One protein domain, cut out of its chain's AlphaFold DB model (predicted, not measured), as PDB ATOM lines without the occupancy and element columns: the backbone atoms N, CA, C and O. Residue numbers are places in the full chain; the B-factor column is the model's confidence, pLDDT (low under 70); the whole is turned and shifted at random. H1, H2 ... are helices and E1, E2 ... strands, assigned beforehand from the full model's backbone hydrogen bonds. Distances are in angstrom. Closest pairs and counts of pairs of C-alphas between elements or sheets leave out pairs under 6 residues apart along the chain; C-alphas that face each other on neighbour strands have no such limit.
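Overview. This is residues 2 to 153 of the 186 residues of an uncharacterized protein of Desulfosporosinus sp. BRH_c37 (UniProt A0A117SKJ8). A four-stranded antiparallel sheet has two helices side by side over one face: the long H1 slantwise over E3 and E4, and the shorter H3 over E1 and E2. Residues 2 to 14 of H1 stick out as an arm at one end, and residues 52 to 73, with the tiny H2, stick out at the other end as a loose loop. The printed part has 152 residues with three named helices and four named strands, along the chain H1 H2 E1 H3 E2 E3 E4; the sheet's order is E1 E2 E3 E4 and the class is mixed, helices and strands. The whole is loose, with a radius of gyration of the C-alphas of 19.9 A and spans of 74 by 31 by 27 A, the arm and the loop making the length.

Along the chain. H1, residues 2 to 35, begins with C-alpha 2 at (114.330, 18.247, -9.679) and is 49.1 A long. H2 is residues 52 to 55. E1 is residues 78 to 81, with C-alpha 78 at (63.643, 21.026, -22.635). H3, residues 91 to 105, is 21.5 A long. E2 is residues 109 to 115, 20.1 A. E3, residues 121 to 129, measures 26.2 A, and E4, residues 142 to 150, 26.4 A, ending with C-alpha 150 at (73.330, 29.871, -29.786).

Arrangement. E1 and E4 are the edge strands. E2, E3 and E4 form a meander, each strand the antiparallel neighbour of the one before, with the hairpins E2 and E3, and E3 and E4. N 80 and O 112 are 2.9 A apart between E1 and E2, N 113 and O 123 2.8 A between E2 and E3, and N 124 and O 147 2.9 A between E3 and E4, each within hydrogen-bond range. H1 and H3 lie on the same face of the sheet, in two layers, helices over one face of a sheet. H1 has a height over the sheet of 4.8 A and runs slantwise to the strands, at 36 degrees to E4 on the local plane; its closest C-alphas to E4 are those of Tyr 23 and Ala 145, 5.0 A. H3 has a height over the sheet of 7.8 A and runs along the strands, at 19 degrees to E1 on the local plane; the closest C-alphas are those of Ala 80 and Leu 96, 5.5 A. H1 and H3 are close but not clearly touching, with the closest C-alphas, those of Val 33 and Ala 99, 6.8 A apart, at a shallow tilt of 33 degrees, only just short of steep, opposite ways. H2 is not on the sheet and is apart from H1 and H3. In H1 and H3 every O i to N i+4 pair is within hydrogen-bond range; H2 is too short for such a pair.

Size, cuts and confidence. The two C-alphas farthest apart, those of Ile 2 and Thr 61, are 75.1 A apart. The printed part has no cut. The links H1 to H2, H2 to E1 and E3 to E4 are long. The mean pLDDT of the printed part is 76.7, and 47 residues are under 70, among them residues 50 to 75 and 130 to 141.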
ATOM      1  N   ILE A   2     114.746  17.881  -8.308       90.00
ATOM      2  CA  ILE A   2     114.330  18.247  -9.679       90.00
ATOM      3  C   ILE A   2     113.358  17.224 -10.301       90.00
ATOM      4  O   ILE A   2     112.315  17.618 -10.802       90.00
ATOM      5  N   MET A   3     113.632  15.920 -10.154       92.44
ATOM      6  CA  MET A   3     112.798  14.840 -10.710       92.44
ATOM      7  C   MET A   3     111.366  14.833 -10.152       92.44
ATOM      8  O   MET A   3     110.406  14.549 -10.862       92.44
ATOM      9  N   PHE A   4     111.214  15.159  -8.867       92.81
ATOM     10  CA  PHE A   4     109.911  15.167  -8.208       92.81
ATOM     11  C   PHE A   4     109.072  16.364  -8.666       92.81
ATOM     12  O   PHE A   4     107.884  16.232  -8.941       92.81
ATOM     13  N   ILE A   5     109.723  17.521  -8.827       93.25
ATOM     14  CA  ILE A   5     109.092  18.737  -9.348       93.25
ATOM     15  C   ILE A   5     108.655  18.527 -10.801       93.25
ATOM     16  O   ILE A   5     107.525  18.859 -11.144       93.25
ATOM     17  N   THR A   6     109.498  17.922 -11.644       94.88
ATOM     18  CA  THR A   6     109.134  17.638 -13.042       94.88
ATOM     19  C   THR A   6     107.979  16.644 -13.148       94.88
ATOM     20  O   THR A   6     107.110  16.815 -13.995       94.88
ATOM     21  N   MET A   7     107.930  15.636 -12.270       91.50
ATOM     22  CA  MET A   7     106.842  14.652 -12.246       91.50
ATOM     23  C   MET A   7     105.501  15.280 -11.840       91.50
ATOM     24  O   MET A   7     104.488  15.017 -12.483       91.50
ATOM     25  N   LEU A   8     105.494  16.158 -10.829       90.50
ATOM     26  CA  LEU A   8     104.298  16.914 -10.434       90.50
ATOM     27  C   LEU A   8     103.796  17.825 -11.559       90.50
ATOM     28  O   LEU A   8     102.593  17.902 -11.802       90.50
ATOM     29  N   LEU A   9     104.715  18.490 -12.261       91.00
ATOM     30  CA  LEU A   9     104.379  19.386 -13.367       91.00
ATOM     31  C   LEU A   9     103.772  18.610 -14.546       91.00
ATOM     32  O   LEU A   9     102.805  19.071 -15.148       91.00
ATOM     33  N   LEU A  10     104.273  17.401 -14.818       91.62
ATOM     34  CA  LEU A  10     103.721  16.514 -15.845       91.62
ATOM     35  C   LEU A  10     102.297  16.058 -15.488       91.62
ATOM     36  O   LEU A  10     101.407  16.153 -16.327       91.62
ATOM     37  N   LEU A  11     102.053  15.644 -14.240       86.62
ATOM     38  CA  LEU A  11     100.713  15.247 -13.784       86.62
ATOM     39  C   LEU A  11      99.725  16.420 -13.874       86.62
ATOM     40  O   LEU A  11      98.615  16.260 -14.378       86.62
ATOM     41  N   PHE A  12     100.153  17.619 -13.471       87.12
ATOM     42  CA  PHE A  12      99.343  18.826 -13.617       87.12
ATOM     43  C   PHE A  12      99.014  19.132 -15.087       87.12
ATOM     44  O   PHE A  12      97.869  19.448 -15.401       87.12
ATOM     45  N   ALA A  13      99.987  19.001 -15.994       89.81
ATOM     46  CA  ALA A  13      99.765  19.211 -17.422       89.81
ATOM     47  C   ALA A  13      98.750  18.213 -18.005       89.81
ATOM     48  O   ALA A  13      97.873  18.619 -18.765       89.81
ATOM     49  N   VAL A  14      98.819  16.938 -17.607       89.00
ATOM     50  CA  VAL A  14      97.846  15.912 -18.020       89.00
ATOM     51  C   VAL A  14      96.444  16.242 -17.504       89.00
ATOM     52  O   VAL A  14      95.500  16.230 -18.286       89.00
ATOM     53  N   ALA A  15      96.305  16.635 -16.235       83.88
ATOM     54  CA  ALA A  15      95.007  17.009 -15.671       83.88
ATOM     55  C   ALA A  15      94.378  18.224 -16.384       83.88
ATOM     56  O   ALA A  15      93.168  18.268 -16.612       83.88
ATOM     57  N   GLN A  16      95.192  19.213 -16.775       86.31
ATOM     58  CA  GLN A  16      94.709  20.343 -17.579       86.31
ATOM     59  C   GLN A  16      94.325  19.921 -19.001       86.31
ATOM     60  O   GLN A  16      93.344  20.427 -19.542       86.31
ATOM     61  N   TRP A  17      95.064  18.985 -19.597       90.31
ATOM     62  CA  TRP A  17      94.764  18.461 -20.927       90.31
ATOM     63  C   TRP A  17      93.444  17.674 -20.960       90.31
ATOM     64  O   TRP A  17      92.619  17.908 -21.844       90.31
ATOM     65  N   GLU A  18      93.181  16.822 -19.966       85.62
ATOM     66  CA  GLU A  18      91.898  16.110 -19.845       85.62
ATOM     67  C   GLU A  18      90.723  17.092 -19.726       85.62
ATOM     68  O   GLU A  18      89.720  16.970 -20.427       85.62
ATOM     69  N   LYS A  19      90.876  18.152 -18.925       86.50
ATOM     70  CA  LYS A  19      89.852  19.199 -18.824       86.50
ATOM     71  C   LYS A  19      89.639  19.955 -20.140       86.50
ATOM     72  O   LYS A  19      88.499  20.246 -20.500       86.50
ATOM     73  N   ALA A  20      90.717  20.288 -20.851       89.25
ATOM     74  CA  ALA A  20      90.642  21.013 -22.119       89.25
ATOM     75  C   ALA A  20      89.941  20.189 -23.211       89.25
ATOM     76  O   ALA A  20      89.079  20.711 -23.914       89.25
ATOM     77  N   THR A  21      90.257  18.896 -23.305       89.44
ATOM     78  CA  THR A  21      89.632  17.987 -24.277       89.44
ATOM     79  C   THR A  21      88.145  17.768 -23.995       89.44
ATOM     80  O   THR A  21      87.340  17.787 -24.927       89.44
ATOM     81  N   LEU A  22      87.737  17.657 -22.725       88.75
ATOM     82  CA  LEU A  22      86.317  17.571 -22.366       88.75
ATOM     83  C   LEU A  22      85.555  18.860 -22.728       88.75
ATOM     84  O   LEU A  22      84.416  18.806 -23.192       88.75
ATOM     85  N   TYR A  23      86.190  20.023 -22.562       90.56
ATOM     86  CA  TYR A  23      85.616  21.313 -22.953       90.56
ATOM     87  C   TYR A  23      85.455  21.462 -24.469       90.56
ATOM     88  O   TYR A  23      84.416  21.933 -24.940       90.56
ATOM     89  N   GLU A  24      86.450  21.028 -25.240       90.44
ATOM     90  CA  GLU A  24      86.376  20.998 -26.701       90.44
ATOM     91  C   GLU A  24      85.213  20.115 -27.173       90.44
ATOM     92  O   GLU A  24      84.393  20.547 -27.981       90.44
ATOM     93  N   GLN A  25      85.072  18.916 -26.598       89.31
ATOM     94  CA  GLN A  25      83.963  18.015 -26.919       89.31
ATOM     95  C   GLN A  25      82.601  18.627 -26.582       89.31
ATOM     96  O   GLN A  25      81.684  18.553 -27.402       89.31
ATOM     97  N   ALA A  26      82.466  19.261 -25.412       89.44
ATOM     98  CA  ALA A  26      81.235  19.952 -25.036       89.44
ATOM     99  C   ALA A  26      80.888  21.052 -26.049       89.44
ATOM    100  O   ALA A  26      79.726  21.190 -26.431       89.44
ATOM    101  N   THR A  27      81.895  21.796 -26.513       91.44
ATOM    102  CA  THR A  27      81.731  22.892 -27.478       91.44
ATOM    103  C   THR A  27      81.289  22.379 -28.841       91.44
ATOM    104  O   THR A  27      80.270  22.837 -29.353       91.44
ATOM    105  N   ILE A  28      81.975  21.368 -29.384       90.06
ATOM    106  CA  ILE A  28      81.619  20.761 -30.675       90.06
ATOM    107  C   ILE A  28      80.187  20.227 -30.638       90.06
ATOM    108  O   ILE A  28      79.411  20.479 -31.555       90.06
ATOM    109  N   VAL A  29      79.809  19.524 -29.566       89.44
ATOM    110  CA  VAL A  29      78.445  18.998 -29.433       89.44
ATOM    111  C   VAL A  29      77.436  20.140 -29.330       89.44
ATOM    112  O   VAL A  29      76.413  20.098 -30.006       89.44
ATOM    113  N   ALA A  30      77.708  21.177 -28.534       89.81
ATOM    114  CA  ALA A  30      76.803  22.317 -28.415       89.81
ATOM    115  C   ALA A  30      76.571  22.994 -29.776       89.81
ATOM    116  O   ALA A  30      75.424  23.252 -30.145       89.81
ATOM    117  N   GLU A  31      77.637  23.217 -30.546       88.88
ATOM    118  CA  GLU A  31      77.572  23.816 -31.881       88.88
ATOM    119  C   GLU A  31      76.853  22.919 -32.891       88.88
ATOM    120  O   GLU A  31      75.990  23.402 -33.623       88.88
ATOM    121  N   GLN A  32      77.146  21.615 -32.908       87.62
ATOM    122  CA  GLN A  32      76.486  20.662 -33.804       87.62
ATOM    123  C   GLN A  32      74.985  20.592 -33.533       87.62
ATOM    124  O   GLN A  32      74.193  20.725 -34.464       87.62
ATOM    125  N   VAL A  33      74.578  20.463 -32.265       88.06
ATOM    126  CA  VAL A  33      73.154  20.418 -31.900       88.06
ATOM    127  C   VAL A  33      72.473  21.751 -32.238       88.06
ATOM    128  O   VAL A  33      71.324  21.751 -32.681       88.06
ATOM    129  N   ALA A  34      73.170  22.882 -32.084       87.75
ATOM    130  CA  ALA A  34      72.638  24.196 -32.446       87.75
ATOM    131  C   ALA A  34      72.472  24.357 -33.962       87.75
ATOM    132  O   ALA A  34      71.449  24.871 -34.412       87.75
ATOM    133  N   ALA A  35      73.436  23.874 -34.745       83.62
ATOM    134  CA  ALA A  35      73.412  23.924 -36.203       83.62
ATOM    135  C   ALA A  35      72.374  22.968 -36.814       83.62
ATOM    136  O   ALA A  35      71.812  23.254 -37.872       83.62
ATOM    137  N   THR A  36      72.098  21.839 -36.157       83.62
ATOM    138  CA  THR A  36      71.089  20.864 -36.597       83.62
ATOM    139  C   THR A  36      69.713  21.114 -35.983       83.62
ATOM    140  O   THR A  36      68.811  20.291 -36.144       83.62
ATOM    141  N   TRP A  37      69.527  22.210 -35.239       82.62
ATOM    142  CA  TRP A  37      68.262  22.466 -34.547       82.62
ATOM    143  C   TRP A  37      67.092  22.664 -35.518       82.62
ATOM    144  O   TRP A  37      65.945  22.399 -35.156       82.62
ATOM    145  N   ASP A  38      67.368  23.041 -36.765       76.12
ATOM    146  CA  ASP A  38      66.377  23.263 -37.816       76.12
ATOM    147  C   ASP A  38      65.545  22.006 -38.139       76.12
ATOM    148  O   ASP A  38      64.313  22.080 -38.244       76.12
ATOM    149  N   ILE A  39      66.197  20.843 -38.237       73.31
ATOM    150  CA  ILE A  39      65.625  19.594 -38.750       73.31
ATOM    151  C   ILE A  39      65.832  18.460 -37.739       73.31
ATOM    152  O   ILE A  39      66.947  18.064 -37.426       73.31
ATOM    153  N   SER A  40      64.734  17.858 -37.267       68.69
ATOM    154  CA  SER A  40      64.792  16.782 -36.264       68.69
ATOM    155  C   SER A  40      65.400  15.468 -36.762       68.69
ATOM    156  O   SER A  40      65.816  14.653 -35.944       68.69
ATOM    157  N   SER A  41      65.394  15.231 -38.075       69.38
ATOM    158  CA  SER A  41      65.957  14.035 -38.716       69.38
ATOM    159  C   SER A  41      67.414  14.201 -39.153       69.38
ATOM    160  O   SER A  41      67.955  13.290 -39.771       69.38
ATOM    161  N   LYS A  42      68.036  15.351 -38.870       76.94
ATOM    162  CA  LYS A  42      69.413  15.634 -39.266       76.94
ATOM    163  C   LYS A  42      70.379  14.882 -38.361       76.94
ATOM    164  O   LYS A  42      70.253  14.912 -37.136       76.94
ATOM    165  N   GLU A  43      71.335  14.197 -38.966       78.12
ATOM    166  CA  GLU A  43      72.415  13.554 -38.234       78.12
ATOM    167  C   GLU A  43      73.374  14.607 -37.674       78.12
ATOM    168  O   GLU A  43      73.776  15.533 -38.371       78.12
ATOM    169  N   LEU A  44      73.774  14.442 -36.413       79.94
ATOM    170  CA  LEU A  44      74.665  15.383 -35.721       79.94
ATOM    171  C   LEU A  44      76.104  15.362 -36.248       79.94
ATOM    172  O   LEU A  44      76.789  16.375 -36.191       79.94
ATOM    173  N   ASP A  45      76.554  14.210 -36.748       77.25
ATOM    174  CA  ASP A  45      77.944  14.010 -37.171       77.25
ATOM    175  C   ASP A  45      78.187  14.507 -38.601       77.25
ATOM    176  O   ASP A  45      79.159  15.202 -38.880       77.25
ATOM    177  N   THR A  46      77.270  14.169 -39.508       75.12
ATOM    178  CA  THR A  46      77.387  14.459 -40.943       75.12
ATOM    179  C   THR A  46      76.585  15.688 -41.365       75.12
ATOM    180  O   THR A  46      76.801  16.217 -42.454       75.12
ATOM    181  N   GLY A  47      75.626  16.133 -40.546       68.62
ATOM    182  CA  GLY A  47      74.632  17.129 -40.945       68.62
ATOM    183  C   GLY A  47      73.674  16.630 -42.033       68.62
ATOM    184  O   GLY A  47      72.890  17.425 -42.555       68.62
ATOM    185  N   ASN A  48      73.741  15.343 -42.394       72.69
ATOM    186  CA  ASN A  48      72.941  14.773 -43.463       72.69
ATOM    187  C   ASN A  48      71.499  14.564 -42.996       72.69
ATOM    188  O   ASN A  48      71.236  14.243 -41.836       72.69
ATOM    189  N   PHE A  49      70.555  14.747 -43.908       70.44
ATOM    190  CA  PHE A  49      69.154  14.448 -43.676       70.44
ATOM    191  C   PHE A  49      68.533  13.980 -44.983       70.44
ATOM    192  O   PHE A  49      68.791  14.530 -46.051       70.44
ATOM    193  N   ILE A  50      67.683  12.965 -44.885       66.25
ATOM    194  CA  ILE A  50      66.873  12.520 -46.013       66.25
ATOM    195  C   ILE A  50      65.793  13.565 -46.300       66.25
ATOM    196  O   ILE A  50      65.063  13.996 -45.399       66.25
ATOM    197  N   LEU A  51      65.712  14.002 -47.558       63.25
ATOM    198  CA  LEU A  51      64.665  14.915 -48.000       63.25
ATOM    199  C   LEU A  51      63.332  14.163 -48.021       63.25
ATOM    200  O   LEU A  51      63.248  13.022 -48.464       63.25
ATOM    201  N   PHE A  52      62.270  14.816 -47.550       59.66
ATOM    202  CA  PHE A  52      60.930  14.224 -47.442       59.66
ATOM    203  C   PHE A  52      60.404  13.660 -48.779       59.66
ATOM    204  O   PHE A  52      59.650  12.688 -48.792       59.66
ATOM    205  N   GLU A  53      60.851  14.240 -49.895       54.78
ATOM    206  CA  GLU A  53      60.544  13.814 -51.266       54.78
ATOM    207  C   GLU A  53      61.104  12.418 -51.604       54.78
ATOM    208  O   GLU A  53      60.466  11.654 -52.322       54.78
ATOM    209  N   GLU A  54      62.235  12.032 -51.012       55.94
ATOM    210  CA  GLU A  54      62.887  10.733 -51.230       55.94
ATOM    211  C   GLU A  54      62.160   9.577 -50.513       55.94
ATOM    212  O   GLU A  54      62.265   8.419 -50.912       55.94
ATOM    213  N   ILE A  55      61.349   9.883 -49.492       56.25
ATOM    214  CA  ILE A  55      60.584   8.905 -48.690       56.25
ATOM    215  C   ILE A  55      59.151   8.712 -49.241       56.25
ATOM    216  O   ILE A  55      58.322   8.033 -48.636       56.25
ATOM    217  N   GLY A  56      58.816   9.307 -50.392       51.28
ATOM    218  CA  GLY A  56      57.503   9.145 -51.032       51.28
ATOM    219  C   GLY A  56      56.337   9.806 -50.281       51.28
ATOM    220  O   GLY A  56      55.174   9.483 -50.532       51.28
ATOM    221  N   GLY A  57      56.623  10.724 -49.354       57.19
ATOM    222  CA  GLY A  57      55.610  11.517 -48.660       57.19
ATOM    223  C   GLY A  57      55.147  12.692 -49.522       57.19
ATOM    224  O   GLY A  57      55.965  13.399 -50.096       57.19
ATOM    225  N   ASN A  58      53.835  12.936 -49.606       52.41
ATOM    226  CA  ASN A  58      53.301  14.086 -50.339       52.41
ATOM    227  C   ASN A  58      53.603  15.390 -49.559       52.41
ATOM    228  O   ASN A  58      53.031  15.588 -48.479       52.41
ATOM    229  N   PRO A  59      54.473  16.290 -50.064       52.69
ATOM    230  CA  PRO A  59      54.900  17.492 -49.336       52.69
ATOM    231  C   PRO A  59      53.736  18.438 -49.014       52.69
ATOM    232  O   PRO A  59      53.792  19.216 -48.067       52.69
ATOM    233  N   HIS A  60      52.649  18.356 -49.787       48.38
ATOM    234  CA  HIS A  60      51.521  19.283 -49.719       48.38
ATOM    235  C   HIS A  60      50.406  18.866 -48.748       48.38
ATOM    236  O   HIS A  60      49.494  19.658 -48.492       48.38
ATOM    237  N   THR A  61      50.441  17.642 -48.209       47.03
ATOM    238  CA  THR A  61      49.382  17.126 -47.318       47.03
ATOM    239  C   THR A  61      49.687  17.282 -45.834       47.03
ATOM    240  O   THR A  61      48.774  17.162 -45.019       47.03
ATOM    241  N   ASP A  62      50.936  17.573 -45.464       48.31
ATOM    242  CA  ASP A  62      51.277  17.831 -44.070       48.31
ATOM    243  C   ASP A  62      50.943  19.288 -43.714       48.31
ATOM    244  O   ASP A  62      51.454  20.243 -44.304       48.31
ATOM    245  N   VAL A  63      50.059  19.459 -42.730       46.91
ATOM    246  CA  VAL A  63      49.579  20.753 -42.211       46.91
ATOM    247  C   VAL A  63      50.749  21.657 -41.780       46.91
ATOM    248  O   VAL A  63      50.617  22.882 -41.762       46.91
ATOM    249  N   ARG A  64      51.925  21.066 -41.528       50.12
ATOM    250  CA  ARG A  64      53.195  21.745 -41.238       50.12
ATOM    251  C   ARG A  64      53.708  22.665 -42.356       50.12
ATOM    252  O   ARG A  64      54.448  23.593 -42.052       50.12
ATOM    253  N   TYR A  65      53.302  22.485 -43.613       47.78
ATOM    254  CA  TYR A  65      53.696  23.388 -44.707       47.78
ATOM    255  C   TYR A  65      52.700  24.527 -44.963       47.78
ATOM    256  O   TYR A  65      53.032  25.482 -45.660       47.78
ATOM    257  N   LYS A  66      51.485  24.465 -44.399       44.59
ATOM    258  CA  LYS A  66      50.426  25.446 -44.700       44.59
ATOM    259  C   LYS A  66      50.490  26.735 -43.883       44.59
ATOM    260  O   LYS A  66      49.879  27.709 -44.296       44.59
ATOM    261  N   ASN A  67      51.215  26.765 -42.767       53.41
ATOM    262  CA  ASN A  67      51.306  27.952 -41.914       53.41
ATOM    263  C   ASN A  67      52.749  28.196 -41.481       53.41
ATOM    264  O   ASN A  67      53.182  27.642 -40.482       53.41
ATOM    265  N   LEU A  68      53.485  29.072 -42.165       58.06
ATOM    266  CA  LEU A  68      54.875  29.412 -41.826       58.06
ATOM    267  C   LEU A  68      55.074  29.721 -40.317       58.06
ATOM    268  O   LEU A  68      56.131  29.451 -39.746       58.06
ATOM    269  N   TYR A  69      54.022  30.206 -39.652       61.78
ATOM    270  CA  TYR A  69      53.981  30.649 -38.259       61.78
ATOM    271  C   TYR A  69      53.701  29.560 -37.200       61.78
ATOM    272  O   TYR A  69      53.809  29.853 -36.010       61.78
ATOM    273  N   TRP A  70      53.381  28.305 -37.562       61.50
ATOM    274  CA  TRP A  70      52.974  27.284 -36.568       61.50
ATOM    275  C   TRP A  70      54.069  26.949 -35.536       61.50
ATOM    276  O   TRP A  70      53.758  26.567 -34.409       61.50
ATOM    277  N   ARG A  71      55.348  27.135 -35.895       63.47
ATOM    278  CA  ARG A  71      56.510  26.832 -35.040       63.47
ATOM    279  C   ARG A  71      56.845  27.931 -34.012       63.47
ATOM    280  O   ARG A  71      57.680  27.715 -33.144       63.47
ATOM    281  N   ILE A  72      56.183  29.095 -34.048       62.66
ATOM    282  CA  ILE A  72      56.461  30.206 -33.108       62.66
ATOM    283  C   ILE A  72      56.115  29.829 -31.660       62.66
ATOM    284  O   ILE A  72      56.835  30.207 -30.740       62.66
ATOM    285  N   PHE A  73      55.041  29.061 -31.459       62.19
ATOM    286  CA  PHE A  73      54.531  28.708 -30.128       62.19
ATOM    287  C   PHE A  73      54.770  27.240 -29.746       62.19
ATOM    288  O   PHE A  73      54.323  26.803 -28.690       62.19
ATOM    289  N   SER A  74      55.439  26.460 -30.600       64.06
ATOM    290  CA  SER A  74      55.645  25.024 -30.369       64.06
ATOM    291  C   SER A  74      56.887  24.700 -29.541       64.06
ATOM    292  O   SER A  74      57.018  23.577 -29.055       64.06
ATOM    293  N   ASP A  75      57.812  25.650 -29.418       68.00
ATOM    294  CA  ASP A  75      59.094  25.431 -28.759       68.00
ATOM    295  C   ASP A  75      59.002  25.740 -27.263       68.00
ATOM    296  O   ASP A  75      58.752  26.872 -26.851       68.00
ATOM    297  N   SER A  76      59.255  24.719 -26.447       72.31
ATOM    298  CA  SER A  76      59.424  24.827 -25.001       72.31
ATOM    299  C   SER A  76      60.851  24.466 -24.595       72.31
ATOM    300  O   SER A  76      61.518  23.648 -25.247       72.31
ATOM    301  N   SER A  77      61.318  25.072 -23.497       77.44
ATOM    302  CA  SER A  77      62.577  24.686 -22.863       77.44
ATOM    303  C   SER A  77      62.531  23.208 -22.498       77.44
ATOM    304  O   SER A  77      61.543  22.732 -21.933       77.44
ATOM    305  N   SER A  78      63.586  22.476 -22.828       79.38
ATOM    306  CA  SER A  78      63.643  21.026 -22.635       79.38
ATOM    307  C   SER A  78      65.056  20.591 -22.281       79.38
ATOM    308  O   SER A  78      66.020  21.323 -22.496       79.38
ATOM    309  N   MET A  79      65.177  19.405 -21.698       82.31
ATOM    310  CA  MET A  79      66.447  18.847 -21.256       82.31
ATOM    311  C   MET A  79      66.459  17.348 -21.543       82.31
ATOM    312  O   MET A  79      65.427  16.687 -21.408       82.31
ATOM    313  N   ALA A  80      67.613  16.820 -21.937       81.31
ATOM    314  CA  ALA A  80      67.852  15.389 -22.062       81.31
ATOM    315  C   ALA A  80      69.198  15.031 -21.432       81.31
ATOM    316  O   ALA A  80      70.170  15.774 -21.565       81.31
ATOM    317  N   SER A  81      69.244  13.883 -20.766       80.31
ATOM    318  CA  SER A  81      70.467  13.295 -20.225       80.31
ATOM    319  C   SER A  81      70.846  12.066 -21.047       80.31
ATOM    320  O   SER A  81      69.971  11.336 -21.516       80.31
ATOM    321  N   SER A  82      72.145  11.824 -21.220       78.38
ATOM    322  CA  SER A  82      72.657  10.587 -21.826       78.38
ATOM    323  C   SER A  82      72.365   9.339 -20.984       78.38
ATOM    324  O   SER A  82      72.323   8.234 -21.531       78.38
ATOM    325  N   ASP A  83      72.168   9.509 -19.673       74.38
ATOM    326  CA  ASP A  83      71.943   8.406 -18.730       74.38
ATOM    327  C   ASP A  83      70.471   7.974 -18.683       74.38
ATOM    328  O   ASP A  83      70.179   6.785 -18.546       74.38
ATOM    329  N   GLU A  84      69.541   8.913 -18.884       72.75
ATOM    330  CA  GLU A  84      68.096   8.666 -18.856       72.75
ATOM    331  C   GLU A  84      67.426   9.082 -20.170       72.75
ATOM    332  O   GLU A  84      67.036  10.235 -20.381       72.75
ATOM    333  N   ILE A  85      67.245   8.105 -21.062       66.25
ATOM    334  CA  ILE A  85      66.536   8.295 -22.329       66.25
ATOM    335  C   ILE A  85      65.037   8.057 -22.103       66.25
ATOM    336  O   ILE A  85      64.552   6.929 -22.180       66.25
ATOM    337  N   ASN A  86      64.294   9.130 -21.830       64.94
ATOM    338  CA  ASN A  86      62.833   9.073 -21.749       64.94
ATOM    339  C   ASN A  86      62.209   9.078 -23.166       64.94
ATOM    340  O   ASN A  86      62.509   9.977 -23.956       64.94
ATOM    341  N   PRO A  87      61.341   8.104 -23.517       56.44
ATOM    342  CA  PRO A  87      60.851   7.917 -24.889       56.44
ATOM    343  C   PRO A  87      59.713   8.866 -25.301       56.44
ATOM    344  O   PRO A  87      59.336   8.890 -26.471       56.44
ATOM    345  N   THR A  88      59.162   9.650 -24.374       58.16
ATOM    346  CA  THR A  88      57.951  10.451 -24.596       58.16
ATOM    347  C   THR A  88      58.252  11.926 -24.360       58.16
ATOM    348  O   THR A  88      58.697  12.291 -23.274       58.16
ATOM    349  N   GLY A  89      58.015  12.781 -25.359       64.75
ATOM    350  CA  GLY A  89      58.351  14.196 -25.244       64.75
ATOM    351  C   GLY A  89      57.930  15.071 -26.417       64.75
ATOM    352  O   GLY A  89      57.505  14.579 -27.461       64.75
ATOM    353  N   SER A  90      58.068  16.387 -26.242       72.19
ATOM    354  CA  SER A  90      57.903  17.381 -27.310       72.19
ATOM    355  C   SER A  90      58.918  17.169 -28.448       72.19
ATOM    356  O   SER A  90      59.890  16.415 -28.326       72.19
ATOM    357  N   LEU A  91      58.733  17.864 -29.576       74.81
ATOM    358  CA  LEU A  91      59.686  17.814 -30.693       74.81
ATOM    359  C   LEU A  91      61.101  18.239 -30.257       74.81
ATOM    360  O   LEU A  91      62.078  17.612 -30.662       74.81
ATOM    361  N   SER A  92      61.213  19.255 -29.394       77.38
ATOM    362  CA  SER A  92      62.484  19.694 -28.806       77.38
ATOM    363  C   SER A  92      63.125  18.603 -27.941       77.38
ATOM    364  O   SER A  92      64.310  18.317 -28.095       77.38
ATOM    365  N   GLN A  93      62.338  17.892 -27.132       81.38
ATOM    366  CA  GLN A  93      62.828  16.765 -26.338       81.38
ATOM    367  C   GLN A  93      63.288  15.587 -27.209       81.38
ATOM    368  O   GLN A  93      64.289  14.945 -26.904       81.38
ATOM    369  N   THR A  94      62.615  15.335 -28.335       80.38
ATOM    370  CA  THR A  94      63.036  14.313 -29.309       80.38
ATOM    371  C   THR A  94      64.380  14.666 -29.953       80.38
ATOM    372  O   THR A  94      65.236  13.797 -30.101       80.38
ATOM    373  N   LYS A  95      64.599  15.944 -30.289       83.12
ATOM    374  CA  LYS A  95      65.884  16.436 -30.815       83.12
ATOM    375  C   LYS A  95      67.007  16.288 -29.787       83.12
ATOM    376  O   LYS A  95      68.065  15.750 -30.104       83.12
ATOM    377  N   LEU A  96      66.753  16.697 -28.544       86.50
ATOM    378  CA  LEU A  96      67.718  16.554 -27.452       86.50
ATOM    379  C   LEU A  96      68.023  15.089 -27.130       86.50
ATOM    380  O   LEU A  96      69.167  14.762 -26.834       86.50
ATOM    381  N   ARG A  97      67.038  14.192 -27.247       85.25
ATOM    382  CA  ARG A  97      67.248  12.746 -27.107       85.25
ATOM    383  C   ARG A  97      68.226  12.213 -28.149       85.25
ATOM    384  O   ARG A  97      69.151  11.497 -27.785       85.25
ATOM    385  N   ASN A  98      68.051  12.576 -29.420       83.69
ATOM    386  CA  ASN A  98      68.973  12.152 -30.478       83.69
ATOM    387  C   ASN A  98      70.409  12.633 -30.187       83.69
ATOM    388  O   ASN A  98      71.372  11.901 -30.408       83.69
ATOM    389  N   ALA A  99      70.549  13.834 -29.620       85.12
ATOM    390  CA  ALA A  99      71.835  14.361 -29.174       85.12
ATOM    391  C   ALA A  99      72.407  13.634 -27.944       85.12
ATOM    392  O   ALA A  99      73.600  13.339 -27.899       85.12
ATOM    393  N   ALA A 100      71.566  13.264 -26.980       86.50
ATOM    394  CA  ALA A 100      71.965  12.459 -25.829       86.50
ATOM    395  C   ALA A 100      72.411  11.038 -26.240       86.50
ATOM    396  O   ALA A 100      73.392  10.510 -25.714       86.50
ATOM    397  N   GLU A 101      71.752  10.433 -27.233       85.44
ATOM    398  CA  GLU A 101      72.165   9.156 -27.828       85.44
ATOM    399  C   GLU A 101      73.521   9.260 -28.540       85.44
ATOM    400  O   GLU A 101      74.332   8.332 -28.460       85.44
ATOM    401  N   TYR A 102      73.797  10.387 -29.202       84.75
ATOM    402  CA  TYR A 102      75.105  10.662 -29.803       84.75
ATOM    403  C   TYR A 102      76.220  10.735 -28.749       84.75
ATOM    404  O   TYR A 102      77.259  10.094 -28.920       84.75
ATOM    405  N   LEU A 103      75.987  11.428 -27.625       84.75
ATOM    406  CA  LEU A 103      76.932  11.478 -26.500       84.75
ATOM    407  C   LEU A 103      77.222  10.087 -25.929       84.75
ATOM    408  O   LEU A 103      78.384   9.701 -25.780       84.75
ATOM    409  N   LYS A 104      76.170   9.289 -25.716       83.50
ATOM    410  CA  LYS A 104      76.298   7.918 -25.213       83.50
ATOM    411  C   LYS A 104      77.141   7.034 -26.137       83.50
ATOM    412  O   LYS A 104      77.967   6.266 -25.652       83.50
ATOM    413  N   LYS A 105      76.982   7.156 -27.463       84.38
ATOM    414  CA  LYS A 105      77.816   6.430 -28.446       84.38
ATOM    415  C   LYS A 105      79.292   6.824 -28.375       84.38
ATOM    416  O   LYS A 105      80.147   5.975 -28.606       84.38
ATOM    417  N   LYS A 106      79.591   8.079 -28.032       78.94
ATOM    418  CA  LYS A 106      80.961   8.567 -27.813       78.94
ATOM    419  C   LYS A 106      81.547   8.174 -26.451       78.94
ATOM    420  O   LYS A 106      82.711   8.462 -26.198       78.94
ATOM    421  N   GLY A 107      80.777   7.494 -25.597       79.50
ATOM    422  CA  GLY A 107      81.224   7.062 -24.273       79.50
ATOM    423  C   GLY A 107      81.350   8.205 -23.265       79.50
ATOM    424  O   GLY A 107      82.046   8.050 -22.266       79.50
ATOM    425  N   VAL A 108      80.699   9.342 -23.529       80.75
ATOM    426  CA  VAL A 108      80.712  10.510 -22.647       80.75
ATOM    427  C   VAL A 108      79.326  10.693 -22.045       80.75
ATOM    428  O   VAL A 108      78.324  10.673 -22.763       80.75
ATOM    429  N   THR A 109      79.276  10.877 -20.730       85.19
ATOM    430  CA  THR A 109      78.037  11.153 -20.005       85.19
ATOM    431  C   THR A 109      77.827  12.657 -19.894       85.19
ATOM    432  O   THR A 109      78.768  13.413 -19.655       85.19
ATOM    433  N   GLY A 110      76.592  13.112 -20.070       86.25
ATOM    434  CA  GLY A 110      76.275  14.525 -19.967       86.25
ATOM    435  C   GLY A 110      74.797  14.851 -20.113       86.25
ATOM    436  O   GLY A 110      73.971  14.016 -20.486       86.25
ATOM    437  N   THR A 111      74.488  16.111 -19.836       88.50
ATOM    438  CA  THR A 111      73.159  16.698 -19.958       88.50
ATOM    439  C   THR A 111      73.171  17.772 -21.038       88.50
ATOM    440  O   THR A 111      74.057  18.624 -21.083       88.50
ATOM    441  N   ILE A 112      72.166  17.750 -21.910       88.75
ATOM    442  CA  ILE A 112      71.941  18.763 -22.939       88.75
ATOM    443  C   ILE A 112      70.628  19.469 -22.621       88.75
ATOM    444  O   ILE A 112      69.585  18.833 -22.460       88.75
ATOM    445  N   ARG A 113      70.669  20.795 -22.544       89.50
ATOM    446  CA  ARG A 113      69.530  21.646 -22.203       89.50
ATOM    447  C   ARG A 113      69.300  22.679 -23.291       89.50
ATOM    448  O   ARG A 113      70.240  23.331 -23.733       89.50
ATOM    449  N   TYR A 114      68.047  22.834 -23.690       87.06
ATOM    450  CA  TYR A 114      67.578  23.864 -24.604       87.06
ATOM    451  C   TYR A 114      66.742  24.886 -23.837       87.06
ATOM    452  O   TYR A 114      65.710  24.536 -23.260       87.06
ATOM    453  N   ASP A 115      67.170  26.143 -23.870       86.00
ATOM    454  CA  ASP A 115      66.457  27.283 -23.299       86.00
ATOM    455  C   ASP A 115      65.912  28.163 -24.427       86.00
ATOM    456  O   ASP A 115      66.623  28.435 -25.389       86.00
ATOM    457  N   VAL A 116      64.661  28.623 -24.313       78.69
ATOM    458  CA  VAL A 116      63.987  29.440 -25.346       78.69
ATOM    459  C   VAL A 116      64.045  30.942 -25.030       78.69
ATOM    460  O   VAL A 116      63.972  31.765 -25.941       78.69
ATOM    461  N   PHE A 117      64.202  31.314 -23.755       72.06
ATOM    462  CA  PHE A 117      64.148  32.697 -23.269       72.06
ATOM    463  C   PHE A 117      65.366  33.009 -22.384       72.06
ATOM    464  O   PHE A 117      65.659  32.203 -21.501       72.06
ATOM    465  N   PRO A 118      66.068  34.154 -22.547       67.56
ATOM    466  CA  PRO A 118      65.822  35.276 -23.471       67.56
ATOM    467  C   PRO A 118      66.349  35.071 -24.906       67.56
ATOM    468  O   PRO A 118      65.892  35.750 -25.819       67.56
ATOM    469  N   LEU A 119      67.288  34.144 -25.115       75.38
ATOM    470  CA  LEU A 119      67.749  33.705 -26.435       75.38
ATOM    471  C   LEU A 119      67.733  32.180 -26.497       75.38
ATOM    472  O   LEU A 119      68.031  31.516 -25.501       75.38
ATOM    473  N   ARG A 120      67.459  31.638 -27.688       82.00
ATOM    474  CA  ARG A 120      67.519  30.197 -27.940       82.00
ATOM    475  C   ARG A 120      68.946  29.694 -27.787       82.00
ATOM    476  O   ARG A 120      69.828  30.040 -28.576       82.00
ATOM    477  N   THR A 121      69.161  28.900 -26.751       87.19
ATOM    478  CA  THR A 121      70.498  28.512 -26.317       87.19
ATOM    479  C   THR A 121      70.531  27.031 -26.001       87.19
ATOM    480  O   THR A 121      69.628  26.505 -25.352       87.19
ATOM    481  N   ILE A 122      71.592  26.368 -26.445       87.88
ATOM    482  CA  ILE A 122      71.885  24.983 -26.111       87.88
ATOM    483  C   ILE A 122      73.049  24.983 -25.138       87.88
ATOM    484  O   ILE A 122      74.135  25.468 -25.446       87.88
ATOM    485  N   THR A 123      72.802  24.459 -23.947       90.12
ATOM    486  CA  THR A 123      73.826  24.216 -22.938       90.12
ATOM    487  C   THR A 123      74.148  22.731 -22.928       90.12
ATOM    488  O   THR A 123      73.244  21.915 -22.752       90.12
ATOM    489  N   VAL A 124      75.423  22.388 -23.076       89.56
ATOM    490  CA  VAL A 124      75.933  21.023 -22.930       89.56
ATOM    491  C   VAL A 124      76.813  20.979 -21.691       89.56
ATOM    492  O   VAL A 124      77.766  21.749 -21.577       89.56
ATOM    493  N   GLU A 125      76.485  20.083 -20.770       90.75
ATOM    494  CA  GLU A 125      77.256  19.797 -19.563       90.75
ATOM    495  C   GLU A 125      77.730  18.346 -19.640       90.75
ATOM    496  O   GLU A 125      76.916  17.427 -19.677       90.75
ATOM    497  N   LEU A 126      79.042  18.137 -19.730       88.25
ATOM    498  CA  LEU A 126      79.660  16.814 -19.783       88.25
ATOM    499  C   LEU A 126      80.320  16.501 -18.445       88.25
ATOM    500  O   LEU A 126      80.992  17.355 -17.860       88.25
ATOM    501  N   HIS A 127      80.159  15.259 -18.003       85.81
ATOM    502  CA  HIS A 127      80.755  14.728 -16.788       85.81
ATOM    503  C   HIS A 127      81.623  13.526 -17.143       85.81
ATOM    504  O   HIS A 127      81.145  12.533 -17.698       85.81
ATOM    505  N   GLN A 128      82.903  13.599 -16.790       81.81
ATOM    506  CA  GLN A 128      83.824  12.479 -16.911       81.81
ATOM    507  C   GLN A 128      84.329  12.090 -15.526       81.81
ATOM    508  O   GLN A 128      84.895  12.910 -14.803       81.81
ATOM    509  N   ASN A 129      84.115  10.829 -15.155       75.38
ATOM    510  CA  ASN A 129      84.695  10.272 -13.943       75.38
ATOM    511  C   ASN A 129      86.153   9.902 -14.225       75.38
ATOM    512  O   ASN A 129      86.443   9.105 -15.124       75.38
ATOM    513  N   LEU A 130      87.061  10.494 -13.464       66.19
ATOM    514  CA  LEU A 130      88.455  10.111 -13.469       66.19
ATOM    515  C   LEU A 130      88.533   8.757 -12.768       66.19
ATOM    516  O   LEU A 130      88.296   8.667 -11.571       66.19
ATOM    517  N   GLY A 131      88.832   7.675 -13.492       62.97
ATOM    518  CA  GLY A 131      88.811   6.293 -12.973       62.97
ATOM    519  C   GLY A 131      89.752   5.997 -11.787       62.97
ATOM    520  O   GLY A 131      89.939   4.840 -11.415       62.97
ATOM    521  N   PHE A 132      90.358   7.023 -11.198       64.81
ATOM    522  CA  PHE A 132      91.183   7.009 -10.009       64.81
ATOM    523  C   PHE A 132      90.434   7.684  -8.849       64.81
ATOM    524  O   PHE A 132      90.286   8.896  -8.797       64.81
ATOM    525  N   ASN A 133      89.996   6.863  -7.889       58.09
ATOM    526  CA  ASN A 133      89.261   7.261  -6.682       58.09
ATOM    527  C   ASN A 133      90.220   7.905  -5.656       58.09
ATOM    528  O   ASN A 133      90.522   7.327  -4.603       58.09
ATOM    529  N   LEU A 134      90.802   9.058  -6.003       61.97
ATOM    530  CA  LEU A 134      91.647   9.817  -5.088       61.97
ATOM    531  C   LEU A 134      90.744  10.633  -4.169       61.97
ATOM    532  O   LEU A 134      90.427  11.782  -4.442       61.97
ATOM    533  N   LYS A 135      90.411  10.041  -3.018       61.66
ATOM    534  CA  LYS A 135      89.724  10.706  -1.902       61.66
ATOM    535  C   LYS A 135      90.591  11.811  -1.281       61.66
ATOM    536  O   LYS A 135      91.049  11.691  -0.144       61.66
ATOM    537  N   ILE A 136      90.846  12.875  -2.034       67.81
ATOM    538  CA  ILE A 136      91.519  14.082  -1.573       67.81
ATOM    539  C   ILE A 136      90.425  15.053  -1.109       67.81
ATOM    540  O   ILE A 136      89.550  15.416  -1.895       67.81
ATOM    541  N   PRO A 137      90.448  15.506   0.155       61.91
ATOM    542  CA  PRO A 137      89.474  16.476   0.637       61.91
ATOM    543  C   PRO A 137      89.560  17.776  -0.181       61.91
ATOM    544  O   PRO A 137      90.600  18.430  -0.206       61.91
ATOM    545  N   GLY A 138      88.457  18.143  -0.844       65.25
ATOM    546  CA  GLY A 138      88.335  19.355  -1.665       65.25
ATOM    547  C   GLY A 138      88.580  19.170  -3.168       65.25
ATOM    548  O   GLY A 138      88.438  20.139  -3.911       65.25
ATOM    549  N   MET A 139      88.910  17.961  -3.629       62.09
ATOM    550  CA  MET A 139      89.044  17.641  -5.053       62.09
ATOM    551  C   MET A 139      87.872  16.753  -5.481       62.09
ATOM    552  O   MET A 139      87.586  15.760  -4.817       62.09
ATOM    553  N   SER A 140      87.160  17.138  -6.544       65.62
ATOM    554  CA  SER A 140      86.119  16.285  -7.128       65.62
ATOM    555  C   SER A 140      86.768  15.178  -7.956       65.62
ATOM    556  O   SER A 140      87.704  15.453  -8.708       65.62
ATOM    557  N   ASP A 141      86.235  13.960  -7.863       69.88
ATOM    558  CA  ASP A 141      86.605  12.830  -8.731       69.88
ATOM    559  C   ASP A 141      86.026  12.986 -10.156       69.88
ATOM    560  O   ASP A 141      86.323  12.206 -11.063       69.88
ATOM    561  N   THR A 142      85.189  14.005 -10.372       72.94
ATOM    562  CA  THR A 142      84.581  14.320 -11.665       72.94
ATOM    563  C   THR A 142      85.218  15.552 -12.297       72.94
ATOM    564  O   THR A 142      85.344  16.609 -11.673       72.94
ATOM    565  N   ILE A 143      85.587  15.428 -13.573       79.44
ATOM    566  CA  ILE A 143      85.840  16.581 -14.433       79.44
ATOM    567  C   ILE A 143      84.515  16.972 -15.069       79.44
ATOM    568  O   ILE A 143      83.817  16.142 -15.655       79.44
ATOM    569  N   GLU A 144      84.191  18.252 -14.955       84.88
ATOM    570  CA  GLU A 144      83.001  18.841 -15.548       84.88
ATOM    571  C   GLU A 144      83.412  19.851 -16.613       84.88
ATOM    572  O   GLU A 144      84.311  20.678 -16.404       84.88
ATOM    573  N   ALA A 145      82.732  19.798 -17.753       87.31
ATOM    574  CA  ALA A 145      82.858  20.793 -18.800       87.31
ATOM    575  C   ALA A 145      81.484  21.303 -19.212       87.31
ATOM    576  O   ALA A 145      80.547  20.530 -19.392       87.31
ATOM    577  N   LYS A 146      81.387  22.620 -19.392       91.38
ATOM    578  CA  LYS A 146      80.161  23.297 -19.793       91.38
ATOM    579  C   LYS A 146      80.419  24.147 -21.021       91.38
ATOM    580  O   LYS A 146      81.271  25.033 -20.979       91.38
ATOM    581  N   ALA A 147      79.642  23.916 -22.068       91.75
ATOM    582  CA  ALA A 147      79.658  24.718 -23.279       91.75
ATOM    583  C   ALA A 147      78.255  25.225 -23.613       91.75
ATOM    584  O   ALA A 147      77.245  24.607 -23.270       91.75
ATOM    585  N   ILE A 148      78.208  26.385 -24.257       90.69
ATOM    586  CA  ILE A 148      76.976  27.085 -24.597       90.69
ATOM    587  C   ILE A 148      77.058  27.484 -26.068       90.69
ATOM    588  O   ILE A 148      78.019  28.135 -26.467       90.69
ATOM    589  N   ALA A 149      76.041  27.124 -26.847       89.62
ATOM    590  CA  ALA A 149      75.911  27.512 -28.246       89.62
ATOM    591  C   ALA A 149      74.554  28.172 -28.506       89.62
ATOM    592  O   ALA A 149      73.528  27.789 -27.939       89.62
ATOM    593  N   HIS A 150      74.547  29.174 -29.384       86.38
ATOM    594  CA  HIS A 150      73.330  29.871 -29.786       86.38
ATOM    595  C   HIS A 150      72.718  29.214 -31.016       86.38
ATOM    596  O   HIS A 150      73.396  28.988 -32.019       86.38
ATOM    597  N   VAL A 151      71.414  28.955 -30.957       82.88
ATOM    598  CA  VAL A 151      70.679  28.433 -32.109       82.88
ATOM    599  C   VAL A 151      70.424  29.582 -33.074       82.88
ATOM    600  O   VAL A 151      69.656  30.497 -32.772       82.88
ATOM    601  N   THR A 152      71.066  29.538 -34.241       75.31
ATOM    602  CA  THR A 152      70.830  30.506 -35.317       75.31
ATOM    603  C   THR A 152      70.059  29.830 -36.441       75.31
ATOM    604  O   THR A 152      70.565  28.957 -37.134       75.31
ATOM    605  N   GLU A 153      68.802  30.233 -36.621       72.94
ATOM    606  CA  GLU A 153      67.966  29.766 -37.726       72.94
ATOM    607  C   GLU A 153      67.661  30.943 -38.661       72.94
ATOM    608  O   GLU A 153      66.735  31.716 -38.394       72.94
TER     609      GLU A 153